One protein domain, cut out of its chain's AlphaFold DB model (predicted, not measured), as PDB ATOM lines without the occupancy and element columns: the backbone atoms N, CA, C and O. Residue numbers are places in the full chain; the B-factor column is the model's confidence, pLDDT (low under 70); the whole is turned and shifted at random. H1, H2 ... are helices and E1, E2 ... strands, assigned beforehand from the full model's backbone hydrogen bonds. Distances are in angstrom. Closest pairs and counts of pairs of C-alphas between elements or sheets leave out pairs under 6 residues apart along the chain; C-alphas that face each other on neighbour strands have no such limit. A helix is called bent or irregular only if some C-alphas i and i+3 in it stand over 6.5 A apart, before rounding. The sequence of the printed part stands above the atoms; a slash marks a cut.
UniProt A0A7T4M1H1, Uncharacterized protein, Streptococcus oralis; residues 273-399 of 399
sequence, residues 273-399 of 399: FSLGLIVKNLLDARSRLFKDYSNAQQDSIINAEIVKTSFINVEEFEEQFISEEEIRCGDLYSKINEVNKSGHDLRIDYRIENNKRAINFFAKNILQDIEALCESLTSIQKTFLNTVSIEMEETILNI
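Overview. This is residues 273 to 399 of the 399 residues of an uncharacterized protein of Streptococcus oralis (UniProt A0A7T4M1H1). One long helix, H3, makes the length of the model, with a head at its first end built of a small three-stranded sheet and the helix H2. H1 runs side by side with H3 the opposite way, and past H3's last end the chain folds back through residues 388 to 392 into the short H4, which lies off to the side of that end and apart from H3, only just, with their closest C-alphas 8.3 A apart. The printed part has 127 residues with four named helices and three named strands, H1 E1 E2 H2 E3 H3 H4, class mixed; the sheet's order is E2 E1 E3, antiparallel. It is only just extended, close to loose, with a radius of gyration of the C-alphas of 21.0 A and spans of 65 by 40 by 22 A.

Arrangement. H1, residues 274 to 289, touches H3, residues 353 to 387, at a shallow tilt of 21 degrees; their closest C-alphas, of Val 279 and Cys 374, are 5.4 A apart. E1, residues 301 to 311, and E2, residues 317 to 328, form a hairpin, with N 302 and O 327 within hydrogen-bond range at 2.8 A; E2 bends by 68 degrees at residue 323. E3, residues 345 to 348, is E1's other antiparallel neighbour, with N 305 and O 347 2.8 A apart. H2, residues 329 to 341, stands at the sheet's level, height 1.6 A, and is irregular: C-alphas 330 and 333 are 7.4 A apart. E2, H2 and E3 form a split strand-helix-strand unit, two same-way strands with E1 between them, its crossover right-handed. With residues 329 to 330 alone H2 touches H3, about perpendicular at 88 degrees; the closest C-alphas, of Cys 329 and Ala 358, are 5.8 A apart. H3 only grazes the sheet with residues 353 to 359. H4, residues 393 to 398, touches no helix. Every O i to N i+4 pair is within hydrogen-bond range in H1 and H3, but 7 of 9 in H2 and 0 of 2 in H4, where 3 of 3 O i to N i+3 pairs are.

Along the chain. H1, 22.9 A long, begins at C-alpha 274 (151.227, 135.174, 84.513). E1 measures 30.7 A, E2 29.2 A and H2 19.3 A. H3, 51.7 A, ends at C-alpha 387 (163.460, 143.284, 94.022).

Size, cuts and confidence. The C-alphas farthest apart, of Gln 320 and Glu 391, are 65.2 A apart. The printed part has no cut; the link H1 to E1 is long. Residues 292 and 294 to 299 are under 70 in pLDDT.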
ATOM      1  N   PHE A 273     154.324 137.787  85.856       96.56
ATOM      2  CA  PHE A 273     152.996 138.393  85.712       96.56
ATOM      3  C   PHE A 273     151.896 137.369  85.407       96.56
ATOM      4  O   PHE A 273     150.769 137.548  85.870       96.56
ATOM      5  N   SER A 274     152.204 136.257  84.729       95.94
ATOM      6  CA  SER A 274     151.227 135.174  84.513       95.94
ATOM      7  C   SER A 274     150.714 134.556  85.823       95.94
ATOM      8  O   SER A 274     149.582 134.068  85.860       95.94
ATOM      9  N   LEU A 275     151.464 134.668  86.931       97.25
ATOM     10  CA  LEU A 275     151.008 134.258  88.266       97.25
ATOM     11  C   LEU A 275     149.706 134.960  88.676       97.25
ATOM     12  O   LEU A 275     148.852 134.337  89.303       97.25
ATOM     13  N   GLY A 276     149.509 136.225  88.280       97.19
ATOM     14  CA  GLY A 276     148.258 136.945  88.525       97.19
ATOM     15  C   GLY A 276     147.054 136.284  87.851       97.19
ATOM     16  O   GLY A 276     146.008 136.121  88.480       97.19
ATOM     17  N   LEU A 277     147.216 135.795  86.614       96.50
ATOM     18  CA  LEU A 277     146.159 135.057  85.914       96.50
ATOM     19  C   LEU A 277     145.869 133.703  86.563       96.50
ATOM     20  O   LEU A 277     144.706 133.307  86.643       96.50
ATOM     21  N   ILE A 278     146.899 133.001  87.045       97.06
ATOM     22  CA  ILE A 278     146.716 131.746  87.785       97.06
ATOM     23  C   ILE A 278     145.890 132.012  89.047       97.06
ATOM     24  O   ILE A 278     144.880 131.343  89.262       97.06
ATOM     25  N   VAL A 279     146.258 133.030  89.832       97.69
ATOM     26  CA  VAL A 279     145.514 133.435  91.032       97.69
ATOM     27  C   VAL A 279     144.079 133.827  90.687       97.69
ATOM     28  O   VAL A 279     143.150 133.348  91.330       97.69
ATOM     29  N   LYS A 280     143.856 134.615  89.630       95.50
ATOM     30  CA  LYS A 280     142.504 134.946  89.160       95.50
ATOM     31  C   LYS A 280     141.669 133.696  88.874       95.50
ATOM     32  O   LYS A 280     140.555 133.580  89.374       95.50
ATOM     33  N   ASN A 281     142.214 132.746  88.115       94.25
ATOM     34  CA  ASN A 281     141.512 131.512  87.758       94.25
ATOM     35  C   ASN A 281     141.205 130.642  88.988       94.25
ATOM     36  O   ASN A 281     140.137 130.031  89.064       94.25
ATOM     37  N   LEU A 282     142.120 130.600  89.962       95.31
ATOM     38  CA  LEU A 282     141.919 129.918  91.240       95.31
ATOM     39  C   LEU A 282     140.795 130.568  92.061       95.31
ATOM     40  O   LEU A 282     139.933 129.860  92.579       95.31
ATOM     41  N   LEU A 283     140.741 131.901  92.130       92.19
ATOM     42  CA  LEU A 283     139.681 132.639  92.832       92.19
ATOM     43  C   LEU A 283     138.312 132.498  92.138       92.19
ATOM     44  O   LEU A 283     137.284 132.345  92.807       92.19
ATOM     45  N   ASP A 284     138.288 132.455  90.804       88.81
ATOM     46  CA  ASP A 284     137.080 132.150  90.033       88.81
ATOM     47  C   ASP A 284     136.582 130.721  90.317       88.81
ATOM     48  O   ASP A 284     135.376 130.491  90.463       88.81
ATOM     49  N   ALA A 285     137.498 129.750  90.428       87.56
ATOM     50  CA  ALA A 285     137.172 128.377  90.810       87.56
ATOM     51  C   ALA A 285     136.654 128.300  92.257       87.56
ATOM     52  O   ALA A 285     135.603 127.695  92.493       87.56
ATOM     53  N   ARG A 286     137.321 128.981  93.201       87.56
ATOM     54  CA  ARG A 286     136.893 129.135  94.603       87.56
ATOM     55  C   ARG A 286     135.453 129.630  94.676       87.56
ATOM     56  O   ARG A 286     134.623 128.995  95.318       87.56
ATOM     57  N   SER A 287     135.125 130.697  93.949       82.12
ATOM     58  CA  SER A 287     133.780 131.292  93.933       82.12
ATOM     59  C   SER A 287     132.688 130.333  93.439       82.12
ATOM     60  O   SER A 287     131.541 130.427  93.874       82.12
ATOM     61  N   ARG A 288     133.017 129.391  92.544       80.56
ATOM     62  CA  ARG A 288     132.076 128.363  92.050       80.56
ATOM     63  C   ARG A 288     131.910 127.195  93.020       80.56
ATOM     64  O   ARG A 288     130.838 126.592  93.065       80.56
ATOM     65  N   LEU A 289     132.968 126.865  93.756       77.06
ATOM     66  CA  LEU A 289     132.979 125.797  94.756       77.06
ATOM     67  C   LEU A 289     132.401 126.249  96.102       77.06
ATOM     68  O   LEU A 289     131.929 125.411  96.864       77.06
ATOM     69  N   PHE A 290     132.414 127.550  96.389       70.38
ATOM     70  CA  PHE A 290     132.005 128.093  97.678       70.38
ATOM     71  C   PHE A 290     130.565 127.707  98.050       70.38
ATOM     72  O   PHE A 290     129.591 128.065  97.380       70.38
ATOM     73  N   LYS A 291     130.436 126.991  99.169       71.62
ATOM     74  CA  LYS A 291     129.184 126.671  99.863       71.62
ATOM     75  C   LYS A 291     129.427 126.771 101.365       71.62
ATOM     76  O   LYS A 291     130.568 126.796 101.819       71.62
ATOM     77  N   ASP A 292     128.352 126.806 102.144       64.62
ATOM     78  CA  ASP A 292     128.474 126.665 103.591       64.62
ATOM     79  C   ASP A 292     128.830 125.209 103.939       64.62
ATOM     80  O   ASP A 292     128.011 124.297 103.799       64.62
ATOM     81  N   TYR A 293     130.078 125.009 104.362       70.56
ATOM     82  CA  TYR A 293     130.636 123.721 104.777       70.56
ATOM     83  C   TYR A 293     130.817 123.616 106.300       70.56
ATOM     84  O   TYR A 293     131.547 122.744 106.775       70.56
ATOM     85  N   SER A 294     130.172 124.484 107.085       66.25
ATOM     86  CA  SER A 294     130.264 124.498 108.557       66.25
ATOM     87  C   SER A 294     129.905 123.155 109.209       66.25
ATOM     88  O   SER A 294     130.496 122.787 110.221       66.25
ATOM     89  N   ASN A 295     129.009 122.382 108.588       64.12
ATOM     90  CA  ASN A 295     128.556 121.075 109.078       64.12
ATOM     91  C   ASN A 295     129.423 119.882 108.621       64.12
ATOM     92  O   ASN A 295     129.086 118.736 108.920       64.12
ATOM     93  N   ALA A 296     130.502 120.110 107.865       64.94
ATOM     94  CA  ALA A 296     131.372 119.044 107.369       64.94
ATOM     95  C   ALA A 296     132.385 118.602 108.447       64.94
ATOM     96  O   ALA A 296     133.148 119.427 108.951       64.94
ATOM     97  N   GLN A 297     132.395 117.309 108.798       66.38
ATOM     98  CA  GLN A 297     133.210 116.747 109.888       66.38
ATOM     99  C   GLN A 297     134.411 115.927 109.387       66.38
ATOM    100  O   GLN A 297     134.343 115.265 108.351       66.38
ATOM    101  N   GLN A 298     135.489 115.960 110.178       61.12
ATOM    102  CA  GLN A 298     136.847 115.508 109.844       61.12
ATOM    103  C   GLN A 298     137.010 113.981 109.697       61.12
ATOM    104  O   GLN A 298     137.901 113.542 108.976       61.12
ATOM    105  N   ASP A 299     136.110 113.183 110.279       62.16
ATOM    106  CA  ASP A 299     136.204 111.710 110.313       62.16
ATOM    107  C   ASP A 299     135.225 111.007 109.358       62.16
ATOM    108  O   ASP A 299     134.803 109.872 109.583       62.16
ATOM    109  N   SER A 300     134.815 111.685 108.287       72.38
ATOM    110  CA  SER A 300     133.819 111.122 107.374       72.38
ATOM    111  C   SER A 300     134.433 110.003 106.515       72.38
ATOM    112  O   SER A 300     135.370 110.239 105.744       72.38
ATOM    113  N   ILE A 301     133.889 108.791 106.648       81.69
ATOM    114  CA  ILE A 301     134.186 107.639 105.789       81.69
ATOM    115  C   ILE A 301     133.301 107.718 104.540       81.69
ATOM    116  O   ILE A 301     132.108 108.021 104.629       81.69
ATOM    117  N   ILE A 302     133.910 107.480 103.382       86.12
ATOM    118  CA  ILE A 302     133.265 107.387 102.077       86.12
ATOM    119  C   ILE A 302     133.170 105.916 101.714       86.12
ATOM    120  O   ILE A 302     134.197 105.255 101.597       86.12
ATOM    121  N   ASN A 303     131.957 105.446 101.458       88.00
ATOM    122  CA  ASN A 303     131.742 104.151 100.833       88.00
ATOM    123  C   ASN A 303     131.753 104.368  99.327       88.00
ATOM    124  O   ASN A 303     130.907 105.102  98.796       88.00
ATOM    125  N   ALA A 304     132.743 103.787  98.660       90.88
ATOM    126  CA  ALA A 304     132.910 103.903  97.225       90.88
ATOM    127  C   ALA A 304     132.978 102.527  96.571       90.88
ATOM    128  O   ALA A 304     133.595 101.599  97.090       90.88
ATOM    129  N   GLU A 305     132.385 102.425  95.392       94.00
ATOM    130  CA  GLU A 305     132.470 101.246  94.545       94.00
ATOM    131  C   GLU A 305     133.624 101.426  93.560       94.00
ATOM    132  O   GLU A 305     133.770 102.475  92.929       94.00
ATOM    133  N   ILE A 306     134.447 100.398  93.414       93.75
ATOM    134  CA  ILE A 306     135.419 100.292  92.335       93.75
ATOM    135  C   ILE A 306     134.735  99.539  91.204       93.75
ATOM    136  O   ILE A 306     134.270  98.410  91.378       93.75
ATOM    137  N   VAL A 307     134.684 100.172  90.039       94.62
ATOM    138  CA  VAL A 307     134.053  99.616  88.847       94.62
ATOM    139  C   VAL A 307     135.041  99.585  87.695       94.62
ATOM    140  O   VAL A 307     135.980 100.375  87.622       94.62
ATOM    141  N   LYS A 308     134.830  98.666  86.763       93.38
ATOM    142  CA  LYS A 308     135.521  98.649  85.482       93.38
ATOM    143  C   LYS A 308     134.560  99.105  84.398       93.38
ATOM    144  O   LYS A 308     133.602  98.393  84.101       93.38
ATOM    145  N   THR A 309     134.842 100.248  83.787       89.50
ATOM    146  CA  THR A 309     134.078 100.727  82.634       89.50
ATOM    147  C   THR A 309     134.620 100.083  81.358       89.50
ATOM    148  O   THR A 309     135.802 100.222  81.040       89.50
ATOM    149  N   SER A 310     133.769  99.372  80.619       87.81
ATOM    150  CA  SER A 310     134.102  98.786  79.315       87.81
ATOM    151  C   SER A 310     133.177  99.357  78.246       87.81
ATOM    152  O   SER A 310     131.966  99.423  78.432       87.81
ATOM    153  N   PHE A 311     133.735  99.787  77.117       85.12
ATOM    154  CA  PHE A 311     132.938 100.289  75.999       85.12
ATOM    155  C   PHE A 311     132.443  99.118  75.155       85.12
ATOM    156  O   PHE A 311     133.248  98.349  74.628       85.12
ATOM    157  N   ILE A 312     131.124  99.004  75.009       85.00
ATOM    158  CA  ILE A 312     130.496  98.042  74.098       85.00
ATOM    159  C   ILE A 312     130.604  98.584  72.664       85.00
ATOM    160  O   ILE A 312     130.904  97.843  71.729       85.00
ATOM    161  N   ASN A 313     130.404  99.895  72.495       85.25
ATOM    162  CA  ASN A 313     130.612 100.642  71.254       85.25
ATOM    163  C   ASN A 313     130.864 102.139  71.572       85.25
ATOM    164  O   ASN A 313     131.134 102.496  72.714       85.25
ATOM    165  N   VAL A 314     130.835 103.022  70.564       78.31
ATOM    166  CA  VAL A 314     131.144 104.462  70.728       78.31
ATOM    167  C   VAL A 314     130.098 105.204  71.580       78.31
ATOM    168  O   VAL A 314     130.410 106.249  72.146       78.31
ATOM    169  N   GLU A 315     128.877 104.675  71.694       80.38
ATOM    170  CA  GLU A 315     127.750 105.322  72.382       80.38
ATOM    171  C   GLU A 315     127.295 104.569  73.645       80.38
ATOM    172  O   GLU A 315     126.591 105.140  74.477       80.38
ATOM    173  N   GLU A 316     127.725 103.318  73.826       84.81
ATOM    174  CA  GLU A 316     127.315 102.445  74.926       84.81
ATOM    175  C   GLU A 316     128.515 101.900  75.703       84.81
ATOM    176  O   GLU A 316     129.489 101.388  75.139       84.81
ATOM    177  N   PHE A 317     128.405 101.952  77.027       87.62
ATOM    178  CA  PHE A 317     129.367 101.381  77.960       87.62
ATOM    179  C   PHE A 317     128.653 100.520  79.004       87.62
ATOM    180  O   PHE A 317     127.484 100.742  79.323       87.62
ATOM    181  N   GLU A 318     129.378  99.551  79.546       90.62
ATOM    182  CA  GLU A 318     128.982  98.759  80.703       90.62
ATOM    183  C   GLU A 318     129.934  99.026  81.870       90.62
ATOM    184  O   GLU A 318     131.139  99.212  81.682       90.62
ATOM    185  N   GLU A 319     129.392  99.040  83.084       91.50
ATOM    186  CA  GLU A 319     130.178  99.102  84.312       91.50
ATOM    187  C   GLU A 319     130.098  97.752  85.020       91.50
ATOM    188  O   GLU A 319     129.021  97.282  85.391       91.50
ATOM    189  N   GLN A 320     131.251  97.117  85.213       92.19
ATOM    190  CA  GLN A 320     131.367  95.905  86.008       92.19
ATOM    191  C   GLN A 320     131.803  96.268  87.427       92.19
ATOM    192  O   GLN A 320     132.882  96.827  87.617       92.19
ATOM    193  N   PHE A 321     131.001  95.903  88.427       94.50
ATOM    194  CA  PHE A 321     131.393  96.015  89.832       94.50
ATOM    195  C   PHE A 321     132.602  95.119  90.134       94.50
ATOM    196  O   PHE A 321     132.607  93.935  89.785       94.50
ATOM    197  N   ILE A 322     133.610  95.684  90.798       94.38
ATOM    198  CA  ILE A 322     134.825  94.979  91.214       94.38
ATOM    199  C   ILE A 322     134.823  94.773  92.728       94.38
ATOM    200  O   ILE A 322     134.943  93.639  93.193       94.38
ATOM    201  N   SER A 323     134.680  95.853  93.495       93.75
ATOM    202  CA  SER A 323     134.688  95.820  94.960       93.75
ATOM    203  C   SER A 323     134.082  97.087  95.556       93.75
ATOM    204  O   SER A 323     133.937  98.095  94.872       93.75
ATOM    205  N   GLU A 324     133.766  97.051  96.848       93.25
ATOM    206  CA  GLU A 324     133.400  98.226  97.642       93.25
ATOM    207  C   GLU A 324     134.504  98.481  98.672       93.25
ATOM    208  O   GLU A 324     135.048  97.537  99.251       93.25
ATOM    209  N   GLU A 325     134.856  99.745  98.879       92.75
ATOM    210  CA  GLU A 325     135.866 100.152  99.850       92.75
ATOM    211  C   GLU A 325     135.380 101.316 100.718       92.75
ATOM    212  O   GLU A 325     134.736 102.256 100.245       92.75
ATOM    213  N   GLU A 326     135.758 101.267 101.996       90.75
ATOM    214  CA  GLU A 326     135.624 102.375 102.937       90.75
ATOM    215  C   GLU A 326     136.890 103.235 102.905       90.75
ATOM    216  O   GLU A 326     137.989 102.781 103.227       90.75
ATOM    217  N   ILE A 327     136.740 104.501 102.529       88.69
ATOM    218  CA  ILE A 327     137.854 105.416 102.285       88.69
ATOM    219  C   ILE A 327     137.721 106.609 103.216       88.69
ATOM    220  O   ILE A 327     136.682 107.267 103.276       88.69
ATOM    221  N   ARG A 328     138.793 106.948 103.931       85.75
ATOM    222  CA  ARG A 328     138.827 108.204 104.684       85.75
ATOM    223  C   ARG A 328     138.839 109.371 103.710       85.75
ATOM    224  O   ARG A 328     139.625 109.389 102.769       85.75
ATOM    225  N   CYS A 329     138.023 110.388 103.966       80.62
ATOM    226  CA  CYS A 329     137.912 111.537 103.070       80.62
ATOM    227  C   CYS A 329     139.260 112.212 102.729       80.62
ATOM    228  O   CYS A 329     139.433 112.687 101.608       80.62
ATOM    229  N   GLY A 330     140.215 112.253 103.669       78.00
ATOM    230  CA  GLY A 330     141.556 112.806 103.429       78.00
ATOM    231  C   GLY A 330     142.392 112.008 102.419       78.00
ATOM    232  O   GLY A 330     143.217 112.585 101.720       78.00
ATOM    233  N   ASP A 331     142.124 110.709 102.281       85.56
ATOM    234  CA  ASP A 331     142.847 109.801 101.385       85.56
ATOM    235  C   ASP A 331     142.165 109.670 100.012       85.56
ATOM    236  O   ASP A 331     142.706 109.033  99.105       85.56
ATOM    237  N   LEU A 332     140.994 110.294  99.833       85.44
ATOM    238  CA  LEU A 332     140.154 110.139  98.646       85.44
ATOM    239  C   LEU A 332     140.912 110.440  97.348       85.44
ATOM    240  O   LEU A 332     140.827 109.671  96.394       85.44
ATOM    241  N   TYR A 333     141.676 111.535  97.307       84.31
ATOM    242  CA  TYR A 333     142.428 111.919  96.109       84.31
ATOM    243  C   TYR A 333     143.501 110.884  95.740       84.31
ATOM    244  O   TYR A 333     143.625 110.484  94.580       84.31
ATOM    245  N   SER A 334     144.253 110.411  96.735       88.38
ATOM    246  CA  SER A 334     145.265 109.368  96.553       88.38
ATOM    247  C   SER A 334     144.630 108.065  96.073       88.38
ATOM    248  O   SER A 334     145.139 107.455  95.131       88.38
ATOM    249  N   LYS A 335     143.481 107.687  96.647       90.44
ATOM    250  CA  LYS A 335     142.767 106.469  96.265       90.44
ATOM    251  C   LYS A 335     142.182 106.549  94.856       90.44
ATOM    252  O   LYS A 335     142.328 105.597  94.099       90.44
ATOM    253  N   ILE A 336     141.603 107.685  94.452       89.81
ATOM    254  CA  ILE A 336     141.153 107.903  93.063       89.81
ATOM    255  C   ILE A 336     142.316 107.685  92.088       89.81
ATOM    256  O   ILE A 336     142.175 106.972  91.098       89.81
ATOM    257  N   ASN A 337     143.490 108.250  92.379       91.31
ATOM    258  CA  ASN A 337     144.665 108.087  91.524       91.31
ATOM    259  C   ASN A 337     145.180 106.641  91.475       91.31
ATOM    260  O   ASN A 337     145.614 106.190  90.417       91.31
ATOM    261  N   GLU A 338     145.160 105.920  92.597       94.75
ATOM    262  CA  GLU A 338     145.502 104.494  92.665       94.75
ATOM    263  C   GLU A 338     144.560 103.654  91.790       94.75
ATOM    264  O   GLU A 338     145.020 102.899  90.930       94.75
ATOM    265  N   VAL A 339     143.249 103.845  91.956       93.31
ATOM    266  CA  VAL A 339     142.205 103.118  91.225       93.31
ATOM    267  C   VAL A 339     142.290 103.409  89.723       93.31
ATOM    268  O   VAL A 339     142.393 102.469  88.932       93.31
ATOM    269  N   ASN A 340     142.417 104.679  89.329       90.94
ATOM    270  CA  ASN A 340     142.565 105.073  87.924       90.94
ATOM    271  C   ASN A 340     143.811 104.452  87.269       90.94
ATOM    272  O   ASN A 340     143.761 104.009  86.121       90.94
ATOM    273  N   LYS A 341     144.938 104.363  87.991       93.50
ATOM    274  CA  LYS A 341     146.167 103.718  87.484       93.50
ATOM    275  C   LYS A 341     146.007 102.217  87.265       93.50
ATOM    276  O   LYS A 341     146.718 101.651  86.439       93.50
ATOM    277  N   SER A 342     145.086 101.579  87.983       91.56
ATOM    278  CA  SER A 342     144.749 100.166  87.794       91.56
ATOM    279  C   SER A 342     143.767  99.917  86.638       91.56
ATOM    280  O   SER A 342     143.430  98.764  86.373       91.56
ATOM    281  N   GLY A 343     143.333 100.970  85.930       90.88
ATOM    282  CA  GLY A 343     142.357 100.878  84.839       90.88
ATOM    283  C   GLY A 343     140.911 100.717  85.314       90.88
ATOM    284  O   GLY A 343     140.075 100.230  84.555       90.88
ATOM    285  N   HIS A 344     140.634 101.093  86.562       93.94
ATOM    286  CA  HIS A 344     139.307 101.081  87.169       93.94
ATOM    287  C   HIS A 344     138.860 102.507  87.493       93.94
ATOM    288  O   HIS A 344     139.677 103.426  87.537       93.94
ATOM    289  N   ASP A 345     137.573 102.671  87.768       91.69
ATOM    290  CA  ASP A 345     136.960 103.919  88.193       91.69
ATOM    291  C   ASP A 345     136.432 103.797  89.621       91.69
ATOM    292  O   ASP A 345     135.957 102.742  90.040       91.69
ATOM    293  N   LEU A 346     136.465 104.907  90.352       92.56
ATOM    294  CA  LEU A 346     135.884 105.009  91.686       92.56
ATOM    295  C   LEU A 346     134.534 105.738  91.612       92.56
ATOM    296  O   LEU A 346     134.447 106.863  91.111       92.56
ATOM    297  N   ARG A 347     133.468 105.099  92.098       91.56
ATOM    298  CA  ARG A 347     132.088 105.603  92.096       91.56
ATOM    299  C   ARG A 347     131.617 105.849  93.522       91.56
ATOM    300  O   ARG A 347     131.798 105.021  94.403       91.56
ATOM    301  N   ILE A 348     131.004 107.008  93.749       89.44
ATOM    302  CA  ILE A 348     130.492 107.416  95.062       89.44
ATOM    303  C   ILE A 348     129.003 107.696  94.916       89.44
ATOM    304  O   ILE A 348     128.610 108.577  94.146       89.44
ATOM    305  N   ASP A 349     128.167 106.982  95.671       86.44
ATOM    306  CA  ASP A 349     126.734 107.269  95.703       86.44
ATOM    307  C   ASP A 349     126.450 108.489  96.591       86.44
ATOM    308  O   ASP A 349     126.468 108.419  97.823       86.44
ATOM    309  N   TYR A 350     126.156 109.622  95.954       83.06
ATOM    310  CA  TYR A 350     125.821 110.882  96.623       83.06
ATOM    311  C   TYR A 350     124.441 110.887  97.301       83.06
ATOM    312  O   TYR A 350     124.117 111.846  98.008       83.06
ATOM    313  N   ARG A 351     123.608 109.856  97.093       85.25
ATOM    314  CA  ARG A 351     122.333 109.684  97.815       85.25
ATOM    315  C   ARG A 351     122.567 109.241  99.257       85.25
ATOM    316  O   ARG A 351     121.713 109.480 100.108       85.25
ATOM    317  N   ILE A 352     123.722 108.634  99.533       83.44
ATOM    318  CA  ILE A 352     124.134 108.257 100.882       83.44
ATOM    319  C   ILE A 352     124.577 109.523 101.620       83.44
ATOM    320  O   ILE A 352     125.533 110.199 101.235       83.44
ATOM    321  N   GLU A 353     123.880 109.843 102.709       82.81
ATOM    322  CA  GLU A 353     124.096 111.073 103.480       82.81
ATOM    323  C   GLU A 353     125.537 111.187 104.015       82.81
ATOM    324  O   GLU A 353     126.121 112.269 103.979       82.81
ATOM    325  N   ASN A 354     126.151 110.075 104.436       80.19
ATOM    326  CA  ASN A 354     127.546 110.058 104.892       80.19
ATOM    327  C   ASN A 354     128.532 110.385 103.759       80.19
ATOM    328  O   ASN A 354     129.376 111.264 103.932       80.19
ATOM    329  N   ASN A 355     128.367 109.778 102.578       84.38
ATOM    330  CA  ASN A 355     129.176 110.086 101.393       84.38
ATOM    331  C   ASN A 355     129.049 111.560 101.002       84.38
ATOM    332  O   ASN A 355     130.039 112.235 100.727       84.38
ATOM    333  N   LYS A 356     127.827 112.095 101.036       83.69
ATOM    334  CA  LYS A 356     127.566 113.508 100.763       83.69
ATOM    335  C   LYS A 356     128.271 114.432 101.765       83.69
ATOM    336  O   LYS A 356     128.851 115.438 101.357       83.69
ATOM    337  N   ARG A 357     128.249 114.105 103.062       79.62
ATOM    338  CA  ARG A 357     128.967 114.861 104.107       79.62
ATOM    339  C   ARG A 357     130.479 114.804 103.925       79.62
ATOM    340  O   ARG A 357     131.130 115.841 104.032       79.62
ATOM    341  N   ALA A 358     131.015 113.637 103.591       79.38
ATOM    342  CA  ALA A 358     132.432 113.466 103.316       79.38
ATOM    343  C   ALA A 358     132.877 114.284 102.096       79.38
ATOM    344  O   ALA A 358     133.838 115.036 102.174       79.38
ATOM    345  N   ILE A 359     132.130 114.251 100.993       83.56
ATOM    346  CA  ILE A 359     132.451 115.048  99.799       83.56
ATOM    347  C   ILE A 359     132.373 116.554 100.078       83.56
ATOM    348  O   ILE A 359     133.181 117.325  99.562       83.56
ATOM    349  N   ASN A 360     131.448 116.986 100.934       83.19
ATOM    350  CA  ASN A 360     131.417 118.365 101.415       83.19
ATOM    351  C   ASN A 360     132.679 118.726 102.222       83.19
ATOM    352  O   ASN A 360     133.196 119.831 102.071       83.19
ATOM    353  N   PHE A 361     133.204 117.806 103.038       81.06
ATOM    354  CA  PHE A 361     134.483 117.994 103.730       81.06
ATOM    355  C   PHE A 361     135.664 118.043 102.748       81.06
ATOM    356  O   PHE A 361     136.496 118.941 102.842       81.06
ATOM    357  N   PHE A 362     135.694 117.158 101.748       82.06
ATOM    358  CA  PHE A 362     136.696 117.187 100.680       82.06
ATOM    359  C   PHE A 362     136.705 118.534  99.945       82.06
ATOM    360  O   PHE A 362     137.755 119.151  99.787       82.06
ATOM    361  N   ALA A 363     135.529 119.042  99.563       83.38
ATOM    362  CA  ALA A 363     135.396 120.343  98.914       83.38
ATOM    363  C   ALA A 363     135.878 121.503  99.805       83.38
ATOM    364  O   ALA A 363     136.510 122.431  99.307       83.38
ATOM    365  N   LYS A 364     135.628 121.438 101.122       84.38
ATOM    366  CA  LYS A 364     136.161 122.406 102.092       84.38
ATOM    367  C   LYS A 364     137.693 122.403 102.118       84.38
ATOM    368  O   LYS A 364     138.279 123.480 102.125       84.38
ATOM    369  N   ASN A 365     138.330 121.233 102.089       83.06
ATOM    370  CA  ASN A 365     139.794 121.138 102.054       83.06
ATOM    371  C   ASN A 365     140.361 121.698 100.742       83.06
ATOM    372  O   ASN A 365     141.294 122.487 100.780       83.06
ATOM    373  N   ILE A 366     139.730 121.404  99.596       86.00
ATOM    374  CA  ILE A 366     140.126 121.997  98.305       86.00
ATOM    375  C   ILE A 366     140.056 123.530  98.353       86.00
ATOM    376  O   ILE A 366     140.925 124.201  97.804       86.00
ATOM    377  N   LEU A 367     139.033 124.107  98.994       88.00
ATOM    378  CA  LEU A 367     138.943 125.561  99.158       88.00
ATOM    379  C   LEU A 367     140.116 126.119  99.974       88.00
ATOM    380  O   LEU A 367     140.674 127.141  99.584       88.00
ATOM    381  N   GLN A 368     140.511 125.436 101.051       87.62
ATOM    382  CA  GLN A 368     141.680 125.815 101.853       87.62
ATOM    383  C   GLN A 368     142.979 125.711 101.046       87.62
ATOM    384  O   GLN A 368     143.803 126.622 101.100       87.62
ATOM    385  N   ASP A 369     143.138 124.656 100.242       90.19
ATOM    386  CA  ASP A 369     144.297 124.483  99.360       90.19
ATOM    387  C   ASP A 369     144.368 125.591  98.297       90.19
ATOM    388  O   ASP A 369     145.443 126.124  98.017       90.19
ATOM    389  N   ILE A 370     143.223 125.979  97.721       92.94
ATOM    390  CA  ILE A 370     143.134 127.096  96.773       92.94
ATOM    391  C   ILE A 370     143.544 128.413  97.444       92.94
ATOM    392  O   ILE A 370     144.303 129.180  96.850       92.94
ATOM    393  N   GLU A 371     143.052 128.686  98.655       91.94
ATOM    394  CA  GLU A 371     143.387 129.898  99.412       91.94
ATOM    395  C   GLU A 371     144.891 129.952  99.724       91.94
ATOM    396  O   GLU A 371     145.551 130.935  99.378       91.94
ATOM    397  N   ALA A 372     145.462 128.861 100.242       94.75
ATOM    398  CA  ALA A 372     146.894 128.750 100.518       94.75
ATOM    399  C   ALA A 372     147.755 128.910  99.251       94.75
ATOM    400  O   ALA A 372     148.793 129.580  99.267       94.75
ATOM    401  N   LEU A 373     147.320 128.337  98.122       96.56
ATOM    402  CA  LEU A 373     148.013 128.491  96.846       96.56
ATOM    403  C   LEU A 373     147.955 129.943  96.348       96.56
ATOM    404  O   LEU A 373     148.971 130.469  95.895       96.56
ATOM    405  N   CYS A 374     146.810 130.620  96.468       97.25
ATOM    406  CA  CYS A 374     146.684 132.034  96.104       97.25
ATOM    407  C   CYS A 374     147.610 132.923  96.942       97.25
ATOM    408  O   CYS A 374     148.279 133.798  96.387       97.25
ATOM    409  N   GLU A 375     147.694 132.687  98.254       96.06
ATOM    410  CA  GLU A 375     148.612 133.402  99.148       96.06
ATOM    411  C   GLU A 375     150.074 133.172  98.754       96.06
ATOM    412  O   GLU A 375     150.843 134.129  98.627       96.06
ATOM    413  N   SER A 376     150.443 131.916  98.486       97.62
ATOM    414  CA  SER A 376     151.793 131.543  98.061       97.62
ATOM    415  C   SER A 376     152.192 132.235  96.756       97.62
ATOM    416  O   SER A 376     153.211 132.924  96.708       97.62
ATOM    417  N   LEU A 377     151.361 132.136  95.713       97.94
ATOM    418  CA  LEU A 377     151.623 132.757  94.410       97.94
ATOM    419  C   LEU A 377     151.664 134.289  94.501       97.94
ATOM    420  O   LEU A 377     152.521 134.919  93.879       97.94
ATOM    421  N   THR A 378     150.790 134.890  95.316       96.81
ATOM    422  CA  THR A 378     150.812 136.335  95.586       96.81
ATOM    423  C   THR A 378     152.124 136.757  96.243       96.81
ATOM    424  O   THR A 378     152.743 137.730  95.813       96.81
ATOM    425  N   SER A 379     152.581 136.009  97.250       96.38
ATOM    426  CA  SER A 379     153.845 136.265  97.947       96.38
ATOM    427  C   SER A 379     155.059 136.121  97.019       96.38
ATOM    428  O   SER A 379     155.947 136.979  97.018       96.38
ATOM    429  N   ILE A 380     155.069 135.088  96.170       96.75
ATOM    430  CA  ILE A 380     156.122 134.859  95.170       96.75
ATOM    431  C   ILE A 380     156.191 136.034  94.197       96.75
ATOM    432  O   ILE A 380     157.255 136.637  94.046       96.75
ATOM    433  N   GLN A 381     155.066 136.405  93.576       96.75
ATOM    434  CA  GLN A 381     155.037 137.522  92.634       96.75
ATOM    435  C   GLN A 381     155.515 138.814  93.305       96.75
ATOM    436  O   GLN A 381     156.397 139.491  92.782       96.75
ATOM    437  N   LYS A 382     154.986 139.130  94.492       95.06
ATOM    438  CA  LYS A 382     155.365 140.328  95.248       95.06
ATOM    439  C   LYS A 382     156.856 140.367  95.572       95.06
ATOM    440  O   LYS A 382     157.468 141.426  95.473       95.06
ATOM    441  N   THR A 383     157.453 139.225  95.904       94.94
ATOM    442  CA  THR A 383     158.898 139.116  96.146       94.94
ATOM    443  C   THR A 383     159.694 139.524  94.911       94.94
ATOM    444  O   THR A 383     160.600 140.342  95.030       94.94
ATOM    445  N   PHE A 384     159.332 139.031  93.723       94.69
ATOM    446  CA  PHE A 384     159.989 139.438  92.479       94.69
ATOM    447  C   PHE A 384     159.767 140.914  92.143       94.69
ATOM    448  O   PHE A 384     160.708 141.599  91.763       94.69
ATOM    449  N   LEU A 385     158.547 141.435  92.301       94.56
ATOM    450  CA  LEU A 385     158.277 142.848  92.012       94.56
ATOM    451  C   LEU A 385     159.062 143.779  92.951       94.56
ATOM    452  O   LEU A 385     159.609 144.788  92.510       94.56
ATOM    453  N   ASN A 386     159.188 143.420  94.230       92.00
ATOM    454  CA  ASN A 386     159.900 144.223  95.225       92.00
ATOM    455  C   ASN A 386     161.427 144.243  95.033       92.00
ATOM    456  O   ASN A 386     162.085 145.129  95.575       92.00
ATOM    457  N   THR A 387     162.012 143.290  94.299       93.12
ATOM    458  CA  THR A 387     163.460 143.284  94.022       93.12
ATOM    459  C   THR A 387     163.841 144.146  92.820       93.12
ATOM    460  O   THR A 387     165.017 144.474  92.656       93.12
ATOM    461  N   VAL A 388     162.875 144.545  91.988       94.25
ATOM    462  CA  VAL A 388     163.131 145.392  90.818       94.25
ATOM    463  C   VAL A 388     163.275 146.846  91.247       94.25
ATOM    464  O   VAL A 388     162.326 147.457  91.746       94.25
ATOM    465  N   SER A 389     164.460 147.410  91.007       93.12
ATOM    466  CA  SER A 389     164.750 148.825  91.262       93.12
ATOM    467  C   SER A 389     163.878 149.747  90.405       93.12
ATOM    468  O   SER A 389     163.382 149.354  89.349       93.12
ATOM    469  N   ILE A 390     163.697 150.983  90.870       89.81
ATOM    470  CA  ILE A 390     163.040 152.045  90.098       89.81
ATOM    471  C   ILE A 390     163.800 152.237  88.775       89.81
ATOM    472  O   ILE A 390     165.027 152.137  88.766       89.81
ATOM    473  N   GLU A 391     163.071 152.469  87.681       89.12
ATOM    474  CA  GLU A 391     163.572 152.584  86.296       89.12
ATOM    475  C   GLU A 391     164.080 151.272  85.671       89.12
ATOM    476  O   GLU A 391     164.489 151.255  84.510       89.12
ATOM    477  N   MET A 392     164.024 150.151  86.396       93.75
ATOM    478  CA  MET A 392     164.364 148.821  85.877       93.75
ATOM    479  C   MET A 392     163.132 147.948  85.622       93.75
ATOM    480  O   MET A 392     163.273 146.754  85.360       93.75
ATOM    481  N   GLU A 393     161.925 148.510  85.674       95.38
ATOM    482  CA  GLU A 393     160.667 147.772  85.548       95.38
ATOM    483  C   GLU A 393     160.604 146.938  84.266       95.38
ATOM    484  O   GLU A 393     160.189 145.787  84.321       95.38
ATOM    485  N   GLU A 394     161.069 147.460  83.127       91.12
ATOM    486  CA  GLU A 394     161.042 146.731  81.850       91.12
ATOM    487  C   GLU A 394     161.881 145.450  81.851       91.12
ATOM    488  O   GLU A 394     161.587 144.527  81.090       91.12
ATOM    489  N   THR A 395     162.899 145.350  82.710       89.56
ATOM    490  CA  THR A 395     163.768 144.163  82.766       89.56
ATOM    491  C   THR A 395     162.980 142.900  83.093       89.56
ATOM    492  O   THR A 395     163.307 141.826  82.591       89.56
ATOM    493  N   ILE A 396     161.895 143.041  83.859       89.81
ATOM    494  CA  ILE A 396     161.057 141.925  84.277       89.81
ATOM    495  C   ILE A 396     160.239 141.336  83.121       89.81
ATOM    496  O   ILE A 396     159.868 140.171  83.198       89.81
ATOM    497  N   LEU A 397     159.975 142.103  82.049       83.62
ATOM    498  CA  LEU A 397     159.269 141.595  80.862       83.62
ATOM    499  C   LEU A 397     160.086 140.553  80.100       83.62
ATOM    500  O   LEU A 397     159.512 139.765  79.353       83.62
ATOM    501  N   ASN A 398     161.408 140.573  80.268       79.81
ATOM    502  CA  ASN A 398     162.332 139.682  79.573       79.81
ATOM    503  C   ASN A 398     162.612 138.380  80.345       79.81
ATOM    504  O   ASN A 398     163.425 137.576  79.890       79.81
ATOM    505  N   ILE A 399     161.970 138.200  81.506       76.62
ATOM    506  CA  ILE A 399     161.974 136.971  82.312       76.62
ATOM    507  C   ILE A 399     160.785 136.103  81.894       76.62
ATOM    508  O   ILE A 399     161.006 134.908  81.590       76.62
TER     509      ILE A 399